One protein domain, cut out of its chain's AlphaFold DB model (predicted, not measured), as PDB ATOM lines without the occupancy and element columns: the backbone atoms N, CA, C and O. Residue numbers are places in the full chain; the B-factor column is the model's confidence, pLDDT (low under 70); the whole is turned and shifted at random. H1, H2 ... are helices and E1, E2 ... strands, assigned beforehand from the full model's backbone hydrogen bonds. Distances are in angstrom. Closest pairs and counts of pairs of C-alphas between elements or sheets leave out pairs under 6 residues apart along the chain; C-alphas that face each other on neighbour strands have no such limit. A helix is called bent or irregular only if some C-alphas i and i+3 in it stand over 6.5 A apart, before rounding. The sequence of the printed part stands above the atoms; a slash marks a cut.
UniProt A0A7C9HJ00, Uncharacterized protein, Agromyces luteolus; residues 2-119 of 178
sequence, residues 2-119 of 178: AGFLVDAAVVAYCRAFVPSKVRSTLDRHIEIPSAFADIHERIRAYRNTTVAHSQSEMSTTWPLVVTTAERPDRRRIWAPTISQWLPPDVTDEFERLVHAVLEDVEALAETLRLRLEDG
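AT A GLANCE: This is residues 2 to 119 of the 178 residues of an uncharacterized protein of Agromyces luteolus (UniProt A0A7C9HJ00). A long, narrow two-stranded arm, E1 with E4 and then E2 with E3, makes one end of the model, and the long helix H3 runs away from it to the other end; between them H2 packs across the first part of H3, and H1 packs on H2, in a small group of helices. The end of H3, residues 109 to 119, sticks out free, and the arm and H3 together make the length. The printed part has 118 residues with three named helices and four named strands, in the order H1 H2 E1 E2 E3 E4 H3, and its class is mixed, helices and strands. Each of the two sheets is a pair of antiparallel strands, E1 - E4 and E2 - E3. The whole is extended, with a radius of gyration of the C-alphas of 20.9 A and spans of 85 by 28 by 23 A.

HOW THE PARTS SIT: E2, residues 66 to 71, and E3, residues 74 to 78, form a hairpin, antiparallel at 157 degrees; N 66 and O 78 are 2.7 A apart, and N 76 and O 68 2.9 A, within hydrogen-bond range. E1, residues 60 to 63, runs on into E2 across a break of 2 residues, at 26 degrees. E3 runs on into E4, residues 81 to 84, across a break of 2 residues, at 34 degrees. E1 and E4 are antiparallel neighbours at 157 degrees, with N 60 and O 84 2.8 A apart, within hydrogen-bond range. H3, residues 88 to 119, touches H2, residues 34 to 52, with its residues 90 to 97 alone; the closest C-alphas, of Leu 97 and Phe 36, are 6.0 A apart, and the lines are only just about perpendicular, at 71 degrees. H1, residues 2 to 17, touches H2 with its residues 10 to 14 alone; the closest C-alphas, of Cys 14 and Arg 44, are 6.5 A apart, and the tilt is again 71 degrees, only just about perpendicular. H1 and H3 are close but not clearly touching: their closest C-alphas, of Tyr 13 and Val 98, are 7.8 A apart. Every O i to N i+4 pair is within hydrogen-bond range in H3, against 11 of 12 in H1 and 13 of 15 in H2.

IN THESE COORDINATES: H1 begins at C-alpha 2, (-7.566, -13.483, 39.964), and is 23.3 A long. H2 is 27.3 A long and irregular, with C-alphas 35 and 38 7.6 A apart. E2, the longest strand, measures 15.0 A and ends at C-alpha 71, (4.858, -48.675, 57.034). H3 measures 46.4 A and ends at C-alpha 119, (0.742, 31.051, 32.442).

THE WHOLE: The two C-alphas farthest apart, of Asp 73 and Gly 119, are 85.2 A apart. The printed part has no cut. The link from H1 to H2, 16 residues, is long. The mean pLDDT of the printed part is 77.5; 30 residues are under 70, among them residues 48 to 63 and 81 to 84.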
ATOM      1  N   ALA A   2      -8.271 -14.452  39.109       62.12
ATOM      2  CA  ALA A   2      -7.566 -13.483  39.964       62.12
ATOM      3  C   ALA A   2      -6.074 -13.276  39.613       62.12
ATOM      4  O   ALA A   2      -5.621 -12.142  39.556       62.12
ATOM      5  N   GLY A   3      -5.337 -14.344  39.285       63.91
ATOM      6  CA  GLY A   3      -3.908 -14.248  38.950       63.91
ATOM      7  C   GLY A   3      -3.571 -13.320  37.784       63.91
ATOM      8  O   GLY A   3      -2.693 -12.476  37.893       63.91
ATOM      9  N   PHE A   4      -4.353 -13.377  36.703       68.50
ATOM     10  CA  PHE A   4      -4.182 -12.478  35.558       68.50
ATOM     11  C   PHE A   4      -4.307 -10.993  35.942       68.50
ATOM     12  O   PHE A   4      -3.620 -10.148  35.371       68.50
ATOM     13  N   LEU A   5      -5.180 -10.666  36.902       74.19
ATOM     14  CA  LEU A   5      -5.363  -9.291  37.370       74.19
ATOM     15  C   LEU A   5      -4.161  -8.820  38.190       74.19
ATOM     16  O   LEU A   5      -3.697  -7.701  37.988       74.19
ATOM     17  N   VAL A   6      -3.629  -9.687  39.054       73.94
ATOM     18  CA  VAL A   6      -2.414  -9.417  39.836       73.94
ATOM     19  C   VAL A   6      -1.224  -9.184  38.904       73.94
ATOM     20  O   VAL A   6      -0.528  -8.177  39.028       73.94
ATOM     21  N   ASP A   7      -1.046 -10.044  37.903       73.12
ATOM     22  CA  ASP A   7       0.021  -9.912  36.909       73.12
ATOM     23  C   ASP A   7      -0.090  -8.608  36.124       73.12
ATOM     24  O   ASP A   7       0.888  -7.877  35.945       73.12
ATOM     25  N   ALA A   8      -1.300  -8.291  35.658       77.06
ATOM     26  CA  ALA A   8      -1.560  -7.060  34.931       77.06
ATOM     27  C   ALA A   8      -1.259  -5.825  35.792       77.06
ATOM     28  O   ALA A   8      -0.621  -4.890  35.298       77.06
ATOM     29  N   ALA A   9      -1.665  -5.840  37.065       81.19
ATOM     30  CA  ALA A   9      -1.428  -4.758  38.014       81.19
ATOM     31  C   ALA A   9       0.068  -4.561  38.287       81.19
ATOM     32  O   ALA A   9       0.578  -3.448  38.142       81.19
ATOM     33  N   VAL A  10       0.806  -5.636  38.582       83.38
ATOM     34  CA  VAL A  10       2.254  -5.548  38.813       83.38
ATOM     35  C   VAL A  10       2.984  -5.065  37.561       83.38
ATOM     36  O   VAL A  10       3.844  -4.189  37.642       83.38
ATOM     37  N   VAL A  11       2.636  -5.576  36.378       81.94
ATOM     38  CA  VAL A  11       3.251  -5.120  35.123       81.94
ATOM     39  C   VAL A  11       2.959  -3.644  34.863       81.94
ATOM     40  O   VAL A  11       3.854  -2.927  34.407       81.94
ATOM     41  N   ALA A  12       1.731  -3.186  35.112       83.50
ATOM     42  CA  ALA A  12       1.360  -1.783  34.960       83.50
ATOM     43  C   ALA A  12       2.170  -0.894  35.913       83.50
ATOM     44  O   ALA A  12       2.803   0.057  35.456       83.50
ATOM     45  N   TYR A  13       2.244  -1.270  37.189       87.81
ATOM     46  CA  TYR A  13       3.030  -0.569  38.199       87.81
ATOM     47  C   TYR A  13       4.520  -0.516  37.843       87.81
ATOM     48  O   TYR A  13       5.119   0.555  37.749       87.81
ATOM     49  N   CYS A  14       5.132  -1.662  37.535       85.06
ATOM     50  CA  CYS A  14       6.546  -1.718  37.179       85.06
ATOM     51  C   CYS A  14       6.874  -0.914  35.915       85.06
ATOM     52  O   CYS A  14       8.001  -0.457  35.778       85.06
ATOM     53  N   ARG A  15       5.939  -0.710  34.979       82.31
ATOM     54  CA  ARG A  15       6.192   0.160  33.814       82.31
ATOM     55  C   ARG A  15       6.381   1.627  34.186       82.31
ATOM     56  O   ARG A  15       7.046   2.320  33.423       82.31
ATOM     57  N   ALA A  16       5.803   2.078  35.296       82.69
ATOM     58  CA  ALA A  16       5.981   3.441  35.779       82.69
ATOM     59  C   ALA A  16       7.349   3.626  36.454       82.69
ATOM     60  O   ALA A  16       7.985   4.653  36.253       82.69
ATOM     61  N   PHE A  17       7.838   2.624  37.191       83.50
ATOM     62  CA  PHE A  17       9.021   2.777  38.054       83.50
ATOM     63  C   PHE A  17      10.284   2.042  37.588       83.50
ATOM     64  O   PHE A  17      11.384   2.371  38.020       83.50
ATOM     65  N   VAL A  18      10.173   1.041  36.713       79.88
ATOM     66  CA  VAL A  18      11.337   0.281  36.241       79.88
ATOM     67  C   VAL A  18      11.919   0.936  34.986       79.88
ATOM     68  O   VAL A  18      11.194   1.101  33.999       79.88
ATOM     69  N   PRO A  19      13.233   1.238  34.966       72.88
ATOM     70  CA  PRO A  19      13.884   1.860  33.822       72.88
ATOM     71  C   PRO A  19      13.671   1.081  32.526       72.88
ATOM     72  O   PRO A  19      13.823  -0.142  32.466       72.88
ATOM     73  N   SER A  20      13.371   1.811  31.455       70.19
ATOM     74  CA  SER A  20      13.254   1.279  30.103       70.19
ATOM     75  C   SER A  20      13.974   2.203  29.130       70.19
ATOM     76  O   SER A  20      13.912   3.419  29.268       70.19
ATOM     77  N   LYS A  21      14.619   1.647  28.095       66.94
ATOM     78  CA  LYS A  21      15.307   2.449  27.061       66.94
ATOM     79  C   LYS A  21      14.377   3.410  26.313       66.94
ATOM     80  O   LYS A  21      14.854   4.341  25.682       66.94
ATOM     81  N   VAL A  22      13.072   3.149  26.347       68.50
ATOM     82  CA  VAL A  22      12.058   3.867  25.563       68.50
ATOM     83  C   VAL A  22      11.132   4.745  26.408       68.50
ATOM     84  O   VAL A  22      10.240   5.369  25.850       68.50
ATOM     85  N   ARG A  23      11.272   4.772  27.743       67.69
ATOM     86  CA  ARG A  23      10.358   5.513  28.637       67.69
ATOM     87  C   ARG A  23      11.123   6.152  29.787       67.69
ATOM     88  O   ARG A  23      11.984   5.504  30.377       67.69
ATOM     89  N   SER A  24      10.769   7.387  30.129       71.19
ATOM     90  CA  SER A  24      11.130   7.977  31.418       71.19
ATOM     91  C   SER A  24      10.298   7.344  32.530       71.19
ATOM     92  O   SER A  24       9.132   7.005  32.332       71.19
ATOM     93  N   THR A  25      10.918   7.171  33.687       78.81
ATOM     94  CA  THR A  25      10.313   6.583  34.879       78.81
ATOM     95  C   THR A  25       9.761   7.668  35.803       78.81
ATOM     96  O   THR A  25      10.244   8.802  35.815       78.81
ATOM     97  N   LEU A  26       8.712   7.318  36.544       81.38
ATOM     98  CA  LEU A  26       7.992   8.200  37.461       81.38
ATOM     99  C   LEU A  26       8.801   8.510  38.730       81.38
ATOM    100  O   LEU A  26       8.594   9.556  39.332       81.38
ATOM    101  N   ASP A  27       9.784   7.668  39.060       80.00
ATOM    102  CA  ASP A  27      10.760   7.870  40.144       80.00
ATOM    103  C   ASP A  27      11.554   9.187  40.030       80.00
ATOM    104  O   ASP A  27      12.113   9.670  41.009       80.00
ATOM    105  N   ARG A  28      11.592   9.805  38.844       79.94
ATOM    106  CA  ARG A  28      12.209  11.124  38.624       79.94
ATOM    107  C   ARG A  28      11.361  12.292  39.117       79.94
ATOM    108  O   ARG A  28      11.867  13.408  39.198       79.94
ATOM    109  N   HIS A  29      10.076  12.056  39.347       81.94
ATOM    110  CA  HIS A  29       9.093  13.090  39.655       81.94
ATOM    111  C   HIS A  29       8.377  12.836  40.977       81.94
ATOM    112  O   HIS A  29       7.905  13.789  41.589       81.94
ATOM    113  N   ILE A  30       8.296  11.573  41.399       83.56
ATOM    114  CA  ILE A  30       7.604  11.137  42.605       83.56
ATOM    115  C   ILE A  30       8.531  10.207  43.373       83.56
ATOM    116  O   ILE A  30       9.020   9.211  42.834       83.56
ATOM    117  N   GLU A  31       8.760  10.547  44.633       87.50
ATOM    118  CA  GLU A  31       9.471   9.695  45.572       87.50
ATOM    119  C   GLU A  31       8.478   8.720  46.206       87.50
ATOM    120  O   GLU A  31       7.397   9.119  46.632       87.50
ATOM    121  N   ILE A  32       8.821   7.432  46.257       89.12
ATOM    122  CA  ILE A  32       7.973   6.446  46.933       89.12
ATOM    123  C   ILE A  32       7.985   6.752  48.436       89.12
ATOM    124  O   ILE A  32       9.076   6.817  49.013       89.12
ATOM    125  N   PRO A  33       6.821   6.880  49.100       90.19
ATOM    126  CA  PRO A  33       6.797   7.121  50.534       90.19
ATOM    127  C   PRO A  33       7.549   6.015  51.278       90.19
ATOM    128  O   PRO A  33       7.352   4.828  51.011       90.19
ATOM    129  N   SER A  34       8.395   6.396  52.236       90.19
ATOM    130  CA  SER A  34       9.300   5.470  52.938       90.19
ATOM    131  C   SER A  34       8.577   4.294  53.603       90.19
ATOM    132  O   SER A  34       9.111   3.189  53.640       90.19
ATOM    133  N   ALA A  35       7.332   4.502  54.045       90.19
ATOM    134  CA  ALA A  35       6.465   3.460  54.591       90.19
ATOM    135  C   ALA A  35       6.169   2.311  53.603       90.19
ATOM    136  O   ALA A  35       5.842   1.210  54.037       90.19
ATOM    137  N   PHE A  36       6.293   2.549  52.293       92.44
ATOM    138  CA  PHE A  36       6.033   1.568  51.240       92.44
ATOM    139  C   PHE A  36       7.292   1.137  50.469       92.44
ATOM    140  O   PHE A  36       7.183   0.429  49.464       92.44
ATOM    141  N   ALA A  37       8.492   1.521  50.915       90.31
ATOM    142  CA  ALA A  37       9.741   1.165  50.237       90.31
ATOM    143  C   ALA A  37       9.933  -0.361  50.130       90.31
ATOM    144  O   ALA A  37      10.285  -0.878  49.068       90.31
ATOM    145  N   ASP A  38       9.617  -1.094  51.198       88.31
ATOM    146  CA  ASP A  38       9.775  -2.550  51.237       88.31
ATOM    147  C   ASP A  38       8.847  -3.254  50.239       88.31
ATOM    148  O   ASP A  38       9.278  -4.142  49.498       88.31
ATOM    149  N   ILE A  39       7.574  -2.848  50.172       90.75
ATOM    150  CA  ILE A  39       6.622  -3.424  49.216       90.75
ATOM    151  C   ILE A  39       6.973  -3.026  47.775       90.75
ATOM    152  O   ILE A  39       6.904  -3.873  46.883       90.75
ATOM    153  N   HIS A  40       7.443  -1.796  47.541       89.06
ATOM    154  CA  HIS A  40       7.947  -1.361  46.235       89.06
ATOM    155  C   HIS A  40       9.061  -2.282  45.719       89.06
ATOM    156  O   HIS A  40       8.980  -2.799  44.598       89.06
ATOM    157  N   GLU A  41      10.069  -2.553  46.553       88.56
ATOM    158  CA  GLU A  41      11.177  -3.434  46.187       88.56
ATOM    159  C   GLU A  41      10.737  -4.893  46.039       88.56
ATOM    160  O   GLU A  41      11.153  -5.563  45.089       88.56
ATOM    161  N   ARG A  42       9.827  -5.389  46.889       86.56
ATOM    162  CA  ARG A  42       9.258  -6.744  46.747       86.56
ATOM    163  C   ARG A  42       8.544  -6.920  45.408       86.56
ATOM    164  O   ARG A  42       8.782  -7.917  44.729       86.56
ATOM    165  N   ILE A  43       7.730  -5.955  44.980       86.81
ATOM    166  CA  ILE A  43       7.016  -6.002  43.692       86.81
ATOM    167  C   ILE A  43       7.988  -5.894  42.507       86.81
ATOM    168  O   ILE A  43       7.855  -6.613  41.509       86.81
ATOM    169  N   ARG A  44       9.024  -5.056  42.621       85.19
ATOM    170  CA  ARG A  44      10.086  -4.945  41.611       85.19
ATOM    171  C   ARG A  44      10.876  -6.247  41.470       85.19
ATOM    172  O   ARG A  44      11.127  -6.698  40.346       85.19
ATOM    173  N   ALA A  45      11.239  -6.861  42.593       80.12
ATOM    174  CA  ALA A  45      11.915  -8.148  42.642       80.12
ATOM    175  C   ALA A  45      11.034  -9.243  42.040       80.12
ATOM    176  O   ALA A  45      11.507  -9.956  41.156       80.12
ATOM    177  N   TYR A  46       9.758  -9.301  42.428       76.75
ATOM    178  CA  TYR A  46       8.756 -10.233  41.912       76.75
ATOM    179  C   TYR A  46       8.681 -10.197  40.382       76.75
ATOM    180  O   TYR A  46       8.878 -11.211  39.715       76.75
ATOM    181  N   ARG A  47       8.547  -9.000  39.795       74.56
ATOM    182  CA  ARG A  47       8.589  -8.824  38.336       74.56
ATOM    183  C   ARG A  47       9.900  -9.319  37.732       74.56
ATOM    184  O   ARG A  47       9.877  -9.965  36.689       74.56
ATOM    185  N   ASN A  48      11.045  -9.002  38.331       68.31
ATOM    186  CA  ASN A  48      12.341  -9.397  37.778       68.31
ATOM    187  C   ASN A  48      12.597 -10.908  37.885       68.31
ATOM    188  O   ASN A  48      13.171 -11.471  36.955       68.31
ATOM    189  N   THR A  49      12.136 -11.571  38.951       61.34
ATOM    190  CA  THR A  49      12.269 -13.031  39.108       61.34
ATOM    191  C   THR A  49      11.390 -13.774  38.109       61.34
ATOM    192  O   THR A  49      11.858 -14.705  37.459       61.34
ATOM    193  N   THR A  50      10.147 -13.328  37.913       55.72
ATOM    194  CA  THR A  50       9.239 -13.960  36.948       55.72
ATOM    195  C   THR A  50       9.645 -13.673  35.496       55.72
ATOM    196  O   THR A  50       9.674 -14.580  34.668       55.72
ATOM    197  N   VAL A  51      10.016 -12.429  35.162       53.16
ATOM    198  CA  VAL A  51      10.378 -12.052  33.781       53.16
ATOM    199  C   VAL A  51      11.708 -12.676  33.340       53.16
ATOM    200  O   VAL A  51      11.843 -13.030  32.169       53.16
ATOM    201  N   ALA A  52      12.679 -12.850  34.246       49.44
ATOM    202  CA  ALA A  52      13.956 -13.495  33.923       49.44
ATOM    203  C   ALA A  52      13.814 -14.991  33.586       49.44
ATOM    204  O   ALA A  52      14.654 -15.537  32.872       49.44
ATOM    205  N   HIS A  53      12.735 -15.639  34.032       46.12
ATOM    206  CA  HIS A  53      12.483 -17.063  33.820       46.12
ATOM    207  C   HIS A  53      11.293 -17.340  32.893       46.12
ATOM    208  O   HIS A  53      10.547 -18.274  33.137       46.12
ATOM    209  N   SER A  54      11.106 -16.549  31.828       39.69
ATOM    210  CA  SER A  54      10.250 -16.844  30.651       39.69
ATOM    211  C   SER A  54       8.838 -17.417  30.894       39.69
ATOM    212  O   SER A  54       8.240 -17.963  29.966       39.69
ATOM    213  N   GLN A  55       8.289 -17.321  32.102       42.31
ATOM    214  CA  GLN A  55       6.964 -17.810  32.441       42.31
ATOM    215  C   GLN A  55       6.037 -16.604  32.423       42.31
ATOM    216  O   GLN A  55       6.197 -15.658  33.186       42.31
ATOM    217  N   SER A  56       5.095 -16.610  31.484       47.19
ATOM    218  CA  SER A  56       4.125 -15.530  31.270       47.19
ATOM    219  C   SER A  56       3.132 -15.341  32.426       47.19
ATOM    220  O   SER A  56       2.262 -14.484  32.316       47.19
ATOM    221  N   GLU A  57       3.244 -16.131  33.492       54.62
ATOM    222  CA  GLU A  57       2.380 -16.093  34.669       54.62
ATOM    223  C   GLU A  57       3.230 -15.699  35.879       54.62
ATOM    224  O   GLU A  57       4.163 -16.416  36.251       54.62
ATOM    225  N   MET A  58       2.932 -14.544  36.485       59.66
ATOM    226  CA  MET A  58       3.586 -14.107  37.716       59.66
ATOM    227  C   MET A  58       2.973 -14.872  38.872       59.66
ATOM    228  O   MET A  58       2.125 -14.378  39.597       59.66
ATOM    229  N   SER A  59       3.414 -16.113  39.032       59.62
ATOM    230  CA  SER A  59       3.139 -16.930  40.205       59.62
ATOM    231  C   SER A  59       4.457 -17.422  40.797       59.62
ATOM    232  O   SER A  59       5.429 -17.665  40.080       59.62
ATOM    233  N   THR A  60       4.519 -17.515  42.124       60.88
ATOM    234  CA  THR A  60       5.655 -18.127  42.816       60.88
ATOM    235  C   THR A  60       5.373 -19.605  43.002       60.88
ATOM    236  O   THR A  60       4.355 -19.994  43.580       60.88
ATOM    237  N   THR A  61       6.306 -20.422  42.535       61.09
ATOM    238  CA  THR A  61       6.188 -21.873  42.551       61.09
ATOM    239  C   THR A  61       7.067 -22.457  43.653       61.09
ATOM    240  O   THR A  61       8.281 -22.266  43.649       61.09
ATOM    241  N   TRP A  62       6.464 -23.189  44.583       60.09
ATOM    242  CA  TRP A  62       7.133 -23.837  45.707       60.09
ATOM    243  C   TRP A  62       7.124 -25.357  45.515       60.09
ATOM    244  O   TRP A  62       6.048 -25.966  45.543       60.09
ATOM    245  N   PRO A  63       8.290 -25.998  45.320       61.78
ATOM    246  CA  PRO A  63       8.379 -27.449  45.356       61.78
ATOM    247  C   PRO A  63       8.294 -27.916  46.812       61.78
ATOM    248  O   PRO A  63       9.119 -27.543  47.647       61.78
ATOM    249  N   LEU A  64       7.301 -28.737  47.127       71.81
ATOM    250  CA  LEU A  64       7.151 -29.350  48.441       71.81
ATOM    251  C   LEU A  64       7.495 -30.835  48.319       71.81
ATOM    252  O   LEU A  64       7.121 -31.474  47.343       71.81
ATOM    253  N   VAL A  65       8.174 -31.405  49.315       73.62
ATOM    254  CA  VAL A  65       8.370 -32.857  49.422       73.62
ATOM    255  C   VAL A  65       7.679 -33.337  50.689       73.62
ATOM    256  O   VAL A  65       8.093 -33.029  51.803       73.62
ATOM    257  N   VAL A  66       6.614 -34.105  50.511       78.25
ATOM    258  CA  VAL A  66       5.870 -34.767  51.576       78.25
ATOM    259  C   VAL A  66       6.311 -36.217  51.617       78.25
ATOM    260  O   VAL A  66       6.226 -36.940  50.627       78.25
ATOM    261  N   THR A  67       6.765 -36.663  52.781       81.00
ATOM    262  CA  THR A  67       7.056 -38.079  53.005       81.00
ATOM    263  C   THR A  67       6.056 -38.630  54.004       81.00
ATOM    264  O   THR A  67       5.881 -38.064  55.081       81.00
ATOM    265  N   THR A  68       5.368 -39.709  53.640       74.50
ATOM    266  CA  THR A  68       4.471 -40.425  54.548       74.50
ATOM    267  C   THR A  68       5.088 -41.780  54.877       74.50
ATOM    268  O   THR A  68       5.577 -42.503  54.002       74.50
ATOM    269  N   ALA A  69       5.120 -42.112  56.165       72.56
ATOM    270  CA  ALA A  69       5.530 -43.422  56.646       72.56
ATOM    271  C   ALA A  69       4.266 -44.250  56.890       72.56
ATOM    272  O   ALA A  69       3.757 -44.316  58.003       72.56
ATOM    273  N   GLU A  70       3.723 -44.833  55.823       64.94
ATOM    274  CA  GLU A  70       2.565 -45.730  55.934       64.94
ATOM    275  C   GLU A  70       2.972 -47.092  56.532       64.94
ATOM    276  O   GLU A  70       2.146 -47.763  57.148       64.94
ATOM    277  N   ARG A  71       4.249 -47.495  56.391       67.50
ATOM    278  CA  ARG A  71       4.858 -48.675  57.034       67.50
ATOM    279  C   ARG A  71       6.344 -48.432  57.367       67.50
ATOM    280  O   ARG A  71       6.981 -47.640  56.670       67.50
ATOM    281  N   PRO A  72       6.922 -49.114  58.379       68.56
ATOM    282  CA  PRO A  72       8.326 -48.925  58.774       68.56
ATOM    283  C   PRO A  72       9.348 -49.229  57.662       68.56
ATOM    284  O   PRO A  72      10.448 -48.684  57.678       68.56
ATOM    285  N   ASP A  73       8.974 -50.045  56.678       71.94
ATOM    286  CA  ASP A  73       9.770 -50.451  55.515       71.94
ATOM    287  C   ASP A  73       9.389 -49.717  54.214       71.94
ATOM    288  O   ASP A  73      10.040 -49.896  53.184       71.94
ATOM    289  N   ARG A  74       8.346 -48.874  54.229       58.81
ATOM    290  CA  ARG A  74       7.802 -48.243  53.020       58.81
ATOM    291  C   ARG A  74       7.500 -46.766  53.254       58.81
ATOM    292  O   ARG A  74       6.471 -46.400  53.822       58.81
ATOM    293  N   ARG A  75       8.399 -45.907  52.766       72.69
ATOM    294  CA  ARG A  75       8.157 -44.463  52.664       72.69
ATOM    295  C   ARG A  75       7.534 -44.148  51.319       72.69
ATOM    296  O   ARG A  75       8.087 -44.498  50.278       72.69
ATOM    297  N   ARG A  76       6.406 -43.450  51.342       70.19
ATOM    298  CA  ARG A  76       5.833 -42.846  50.146       70.19
ATOM    299  C   ARG A  76       6.327 -41.411  50.069       70.19
ATOM    300  O   ARG A  76       6.175 -40.650  51.021       70.19
ATOM    301  N   ILE A  77       6.948 -41.067  48.950       76.62
ATOM    302  CA  ILE A  77       7.396 -39.707  48.661       76.62
ATOM    303  C   ILE A  77       6.383 -39.109  47.691       76.62
ATOM    304  O   ILE A  77       6.087 -39.693  46.650       76.62
ATOM    305  N   TRP A  78       5.829 -37.961  48.051       72.25
ATOM    306  CA  TRP A  78       4.958 -37.155  47.213       72.25
ATOM    307  C   TRP A  78       5.584 -35.775  47.079       72.25
ATOM    308  O   TRP A  78       5.945 -35.169  48.080       72.25
ATOM    309  N   ALA A  79       5.744 -35.288  45.853       73.50
ATOM    310  CA  ALA A  79       6.377 -34.001  45.596       73.50
ATOM    311  C   ALA A  79       5.408 -33.070  44.857       73.50
ATOM    312  O   ALA A  79       5.494 -32.965  43.631       73.50
ATOM    313  N   PRO A  80       4.414 -32.470  45.539       72.56
ATOM    314  CA  PRO A  80       3.557 -31.503  44.883       72.56
ATOM    315  C   PRO A  80       4.302 -30.195  44.655       72.56
ATOM    316  O   PRO A  80       5.120 -29.747  45.460       72.56
ATOM    317  N   THR A  81       3.920 -29.545  43.572       68.25
ATOM    318  CA  THR A  81       4.340 -28.191  43.262       68.25
ATOM    319  C   THR A  81       3.171 -27.263  43.560       68.25
ATOM    320  O   THR A  81       2.110 -27.398  42.950       68.25
ATOM    321  N   ILE A  82       3.342 -26.341  44.505       67.81
ATOM    322  CA  ILE A  82       2.327 -25.338  44.837       67.81
ATOM    323  C   ILE A  82       2.667 -24.069  44.067       67.81
ATOM    324  O   ILE A  82       3.732 -23.497  44.266       67.81
ATOM    325  N   SER A  83       1.768 -23.621  43.197       65.38
ATOM    326  CA  SER A  83       1.837 -22.281  42.621       65.38
ATOM    327  C   SER A  83       0.892 -21.380  43.403       65.38
ATOM    328  O   SER A  83      -0.298 -21.679  43.530       65.38
ATOM    329  N   GLN A  84       1.433 -20.300  43.959       66.31
ATOM    330  CA  GLN A  84       0.641 -19.239  44.562       66.31
ATOM    331  C   GLN A  84       0.954 -17.911  43.881       66.31
ATOM    332  O   GLN A  84       2.100 -17.618  43.536       66.31
ATOM    333  N   TRP A  85      -0.080 -17.099  43.705       72.12
ATOM    334  CA  TRP A  85       0.062 -15.688  43.351       72.12
ATOM    335  C   TRP A  85       0.619 -14.911  44.558       72.12
ATOM    336  O   TRP A  85       0.982 -15.511  45.575       72.12
ATOM    337  N   LEU A  86       0.693 -13.583  44.465       71.62
ATOM    338  CA  LEU A  86       1.023 -12.743  45.618       71.62
ATOM    339  C   LEU A  86       0.123 -13.103  46.821       71.62
ATOM    340  O   LEU A  86      -1.096 -13.195  46.653       71.62
ATOM    341  N   PRO A  87       0.698 -13.344  48.017       78.31
ATOM    342  CA  PRO A  87      -0.083 -13.563  49.229       78.31
ATOM    343  C   PRO A  87      -1.065 -12.401  49.488       78.31
ATOM    344  O   PRO A  87      -0.772 -11.270  49.083       78.31
ATOM    345  N   PRO A  88      -2.229 -12.642  50.124       80.31
ATOM    346  CA  PRO A  88      -3.246 -11.604  50.326       80.31
ATOM    347  C   PRO A  88      -2.717 -10.364  51.055       80.31
ATOM    348  O   PRO A  88      -2.949  -9.253  50.607       80.31
ATOM    349  N   ASP A  89      -1.906 -10.558  52.095       82.50
ATOM    350  CA  ASP A  89      -1.227  -9.491  52.839       82.50
ATOM    351  C   ASP A  89      -0.360  -8.611  51.929       82.50
ATOM    352  O   ASP A  89      -0.412  -7.383  52.002       82.50
ATOM    353  N   VAL A  90       0.381  -9.232  51.008       84.56
ATOM    354  CA  VAL A  90       1.220  -8.511  50.044       84.56
ATOM    355  C   VAL A  90       0.364  -7.804  48.991       84.56
ATOM    356  O   VAL A  90       0.730  -6.729  48.522       84.56
ATOM    357  N   THR A  91      -0.783  -8.377  48.625       84.75
ATOM    358  CA  THR A  91      -1.730  -7.749  47.693       84.75
ATOM    359  C   THR A  91      -2.357  -6.500  48.314       84.75
ATOM    360  O   THR A  91      -2.372  -5.456  47.666       84.75
ATOM    361  N   ASP A  92      -2.770  -6.565  49.580       88.81
ATOM    362  CA  ASP A  92      -3.351  -5.434  50.316       88.81
ATOM    363  C   ASP A  92      -2.319  -4.319  50.569       88.81
ATOM    364  O   ASP A  92      -2.625  -3.125  50.546       88.81
ATOM    365  N   GLU A  93      -1.064  -4.679  50.850       90.00
ATOM    366  CA  GLU A  93       0.043  -3.714  50.924       90.00
ATOM    367  C   GLU A  93       0.334  -3.071  49.567       90.00
ATOM    368  O   GLU A  93       0.582  -1.865  49.493       90.00
ATOM    369  N   PHE A  94       0.277  -3.851  48.488       90.25
ATOM    370  CA  PHE A  94       0.492  -3.346  47.139       90.25
ATOM    371  C   PHE A  94      -0.626  -2.398  46.694       90.25
ATOM    372  O   PHE A  94      -0.338  -1.348  46.123       90.25
ATOM    373  N   GLU A  95      -1.883  -2.710  47.004       92.06
ATOM    374  CA  GLU A  95      -3.017  -1.816  46.757       92.06
ATOM    375  C   GLU A  95      -2.826  -0.473  47.476       92.06
ATOM    376  O   GLU A  95      -2.937   0.586  46.858       92.06
ATOM    377  N   ARG A  96      -2.430  -0.502  48.755       93.44
ATOM    378  CA  ARG A  96      -2.130   0.717  49.525       93.44
ATOM    379  C   ARG A  96      -0.989   1.536  48.922       93.44
ATOM    380  O   ARG A  96      -1.109   2.756  48.837       93.44
ATOM    381  N   LEU A  97       0.078   0.885  48.455       93.25
ATOM    382  CA  LEU A  97       1.161   1.550  47.722       93.25
ATOM    383  C   LEU A  97       0.642   2.236  46.448       93.25
ATOM    384  O   LEU A  97       1.022   3.370  46.170       93.25
ATOM    385  N   VAL A  98      -0.201   1.558  45.665       91.81
ATOM    386  CA  VAL A  98      -0.758   2.117  44.423       91.81
ATOM    387  C   VAL A  98      -1.610   3.349  44.713       91.81
ATOM    388  O   VAL A  98      -1.466   4.347  44.011       91.81
ATOM    389  N   HIS A  99      -2.446   3.307  45.753       94.12
ATOM    390  CA  HIS A  99      -3.245   4.461  46.160       94.12
ATOM    391  C   HIS A  99      -2.382   5.640  46.606       94.12
ATOM    392  O   HIS A  99      -2.594   6.743  46.116       94.12
ATOM    393  N   ALA A 100      -1.367   5.406  47.440       92.69
ATOM    394  CA  ALA A 100      -0.465   6.470  47.883       92.69
ATOM    395  C   ALA A 100       0.261   7.141  46.704       92.69
ATOM    396  O   ALA A 100       0.304   8.362  46.600       92.69
ATOM    397  N   VAL A 101       0.768   6.345  45.756       90.69
ATOM    398  CA  VAL A 101       1.389   6.880  44.535       90.69
ATOM    399  C   VAL A 101       0.385   7.668  43.693       90.69
ATOM    400  O   VAL A 101       0.753   8.677  43.098       90.69
ATOM    401  N   LEU A 102      -0.865   7.208  43.593       91.50
ATOM    402  CA  LEU A 102      -1.891   7.897  42.814       91.50
ATOM    403  C   LEU A 102      -2.230   9.265  43.417       91.50
ATOM    404  O   LEU A 102      -2.316  10.235  42.670       91.50
ATOM    405  N   GLU A 103      -2.344   9.352  44.742       92.88
ATOM    406  CA  GLU A 103      -2.544  10.621  45.452       92.88
ATOM    407  C   GLU A 103      -1.410  11.617  45.150       92.88
ATOM    408  O   GLU A 103      -1.673  12.776  44.816       92.88
ATOM    409  N   ASP A 104      -0.153  11.161  45.160       89.38
ATOM    410  CA  ASP A 104       1.001  12.000  44.811       89.38
ATOM    411  C   ASP A 104       0.973  12.456  43.339       89.38
ATOM    412  O   ASP A 104       1.272  13.615  43.025       89.38
ATOM    413  N   VAL A 105       0.590  11.562  42.417       88.88
ATOM    414  CA  VAL A 105       0.423  11.893  40.990       88.88
ATOM    415  C   VAL A 105      -0.649  12.963  40.809       88.88
ATOM    416  O   VAL A 105      -0.436  13.914  40.056       88.88
ATOM    417  N   GLU A 106      -1.789  12.819  41.478       91.25
ATOM    418  CA  GLU A 106      -2.901  13.766  41.397       91.25
ATOM    419  C   GLU A 106      -2.504  15.137  41.948       91.25
ATOM    420  O   GLU A 106      -2.742  16.155  41.294       91.25
ATOM    421  N   ALA A 107      -1.804  15.181  43.084       89.81
ATOM    422  CA  ALA A 107      -1.289  16.422  43.656       89.81
ATOM    423  C   ALA A 107      -0.299  17.136  42.713       89.81
ATOM    424  O   ALA A 107      -0.350  18.362  42.534       89.81
ATOM    425  N   LEU A 108       0.593  16.378  42.065       88.00
ATOM    426  CA  LEU A 108       1.536  16.921  41.088       88.00
ATOM    427  C   LEU A 108       0.814  17.432  39.830       88.00
ATOM    428  O   LEU A 108       1.127  18.521  39.340       88.00
ATOM    429  N   ALA A 109      -0.158  16.671  39.321       87.38
ATOM    430  CA  ALA A 109      -0.957  17.048  38.159       87.38
ATOM    431  C   ALA A 109      -1.745  18.337  38.417       87.38
ATOM    432  O   ALA A 109      -1.749  19.234  37.574       87.38
ATOM    433  N   GLU A 110      -2.334  18.471  39.604       90.69
ATOM    434  CA  GLU A 110      -3.067  19.668  40.009       90.69
ATOM    435  C   GLU A 110      -2.144  20.889  40.124       90.69
ATOM    436  O   GLU A 110      -2.451  21.972  39.622       90.69
ATOM    437  N   THR A 111      -0.949  20.704  40.689       90.81
ATOM    438  CA  THR A 111       0.071  21.760  40.744       90.81
ATOM    439  C   THR A 111       0.466  22.236  39.342       90.81
ATOM    440  O   THR A 111       0.606  23.438  39.098       90.81
ATOM    441  N   LEU A 112       0.643  21.309  38.396       88.06
ATOM    442  CA  LEU A 112       0.941  21.643  37.002       88.06
ATOM    443  C   LEU A 112      -0.237  22.347  36.324       88.06
ATOM    444  O   LEU A 112      -0.010  23.330  35.619       88.06
ATOM    445  N   ARG A 113      -1.473  21.897  36.569       86.50
ATOM    446  CA  ARG A 113      -2.693  22.526  36.047       86.50
ATOM    447  C   ARG A 113      -2.759  23.995  36.446       86.50
ATOM    448  O   ARG A 113      -2.860  24.850  35.571       86.50
ATOM    449  N   LEU A 114      -2.606  24.298  37.736       91.38
ATOM    450  CA  LEU A 114      -2.641  25.671  38.247       91.38
ATOM    451  C   LEU A 114      -1.544  26.550  37.630       91.38
ATOM    452  O   LEU A 114      -1.803  27.693  37.256       91.38
ATOM    453  N   ARG A 115      -0.325  26.017  37.476       88.25
ATOM    454  CA  ARG A 115       0.786  26.740  36.833       88.25
ATOM    455  C   ARG A 115       0.521  27.026  35.356       88.25
ATOM    456  O   ARG A 115       0.857  28.108  34.883       88.25
ATOM    457  N   LEU A 116      -0.049  26.065  34.629       85.12
ATOM    458  CA  LEU A 116      -0.404  26.229  33.220       85.12
ATOM    459  C   LEU A 116      -1.545  27.232  33.050       85.12
ATOM    460  O   LEU A 116      -1.459  28.102  32.192       85.12
ATOM    461  N   GLU A 117      -2.578  27.154  33.889       88.75
ATOM    462  CA  GLU A 117      -3.691  28.107  33.878       88.75
ATOM    463  C   GLU A 117      -3.226  29.531  34.161       88.75
ATOM    464  O   GLU A 117      -3.677  30.461  33.496       88.75
ATOM    465  N   ASP A 118      -2.304  29.714  35.105       86.19
ATOM    466  CA  ASP A 118      -1.744  31.031  35.385       86.19
ATOM    467  C   ASP A 118      -0.888  31.553  34.223       86.19
ATOM    468  O   ASP A 118      -1.043  32.702  33.819       86.19
ATOM    469  N   GLY A 119      -0.065  30.693  33.613       80.44
ATOM    470  CA  GLY A 119       0.742  31.051  32.442       80.44
ATOM    471  C   GLY A 119      -0.072  31.347  31.176       80.44
ATOM    472  O   GLY A 119       0.406  32.060  30.297       80.44
TER     473      GLY A 119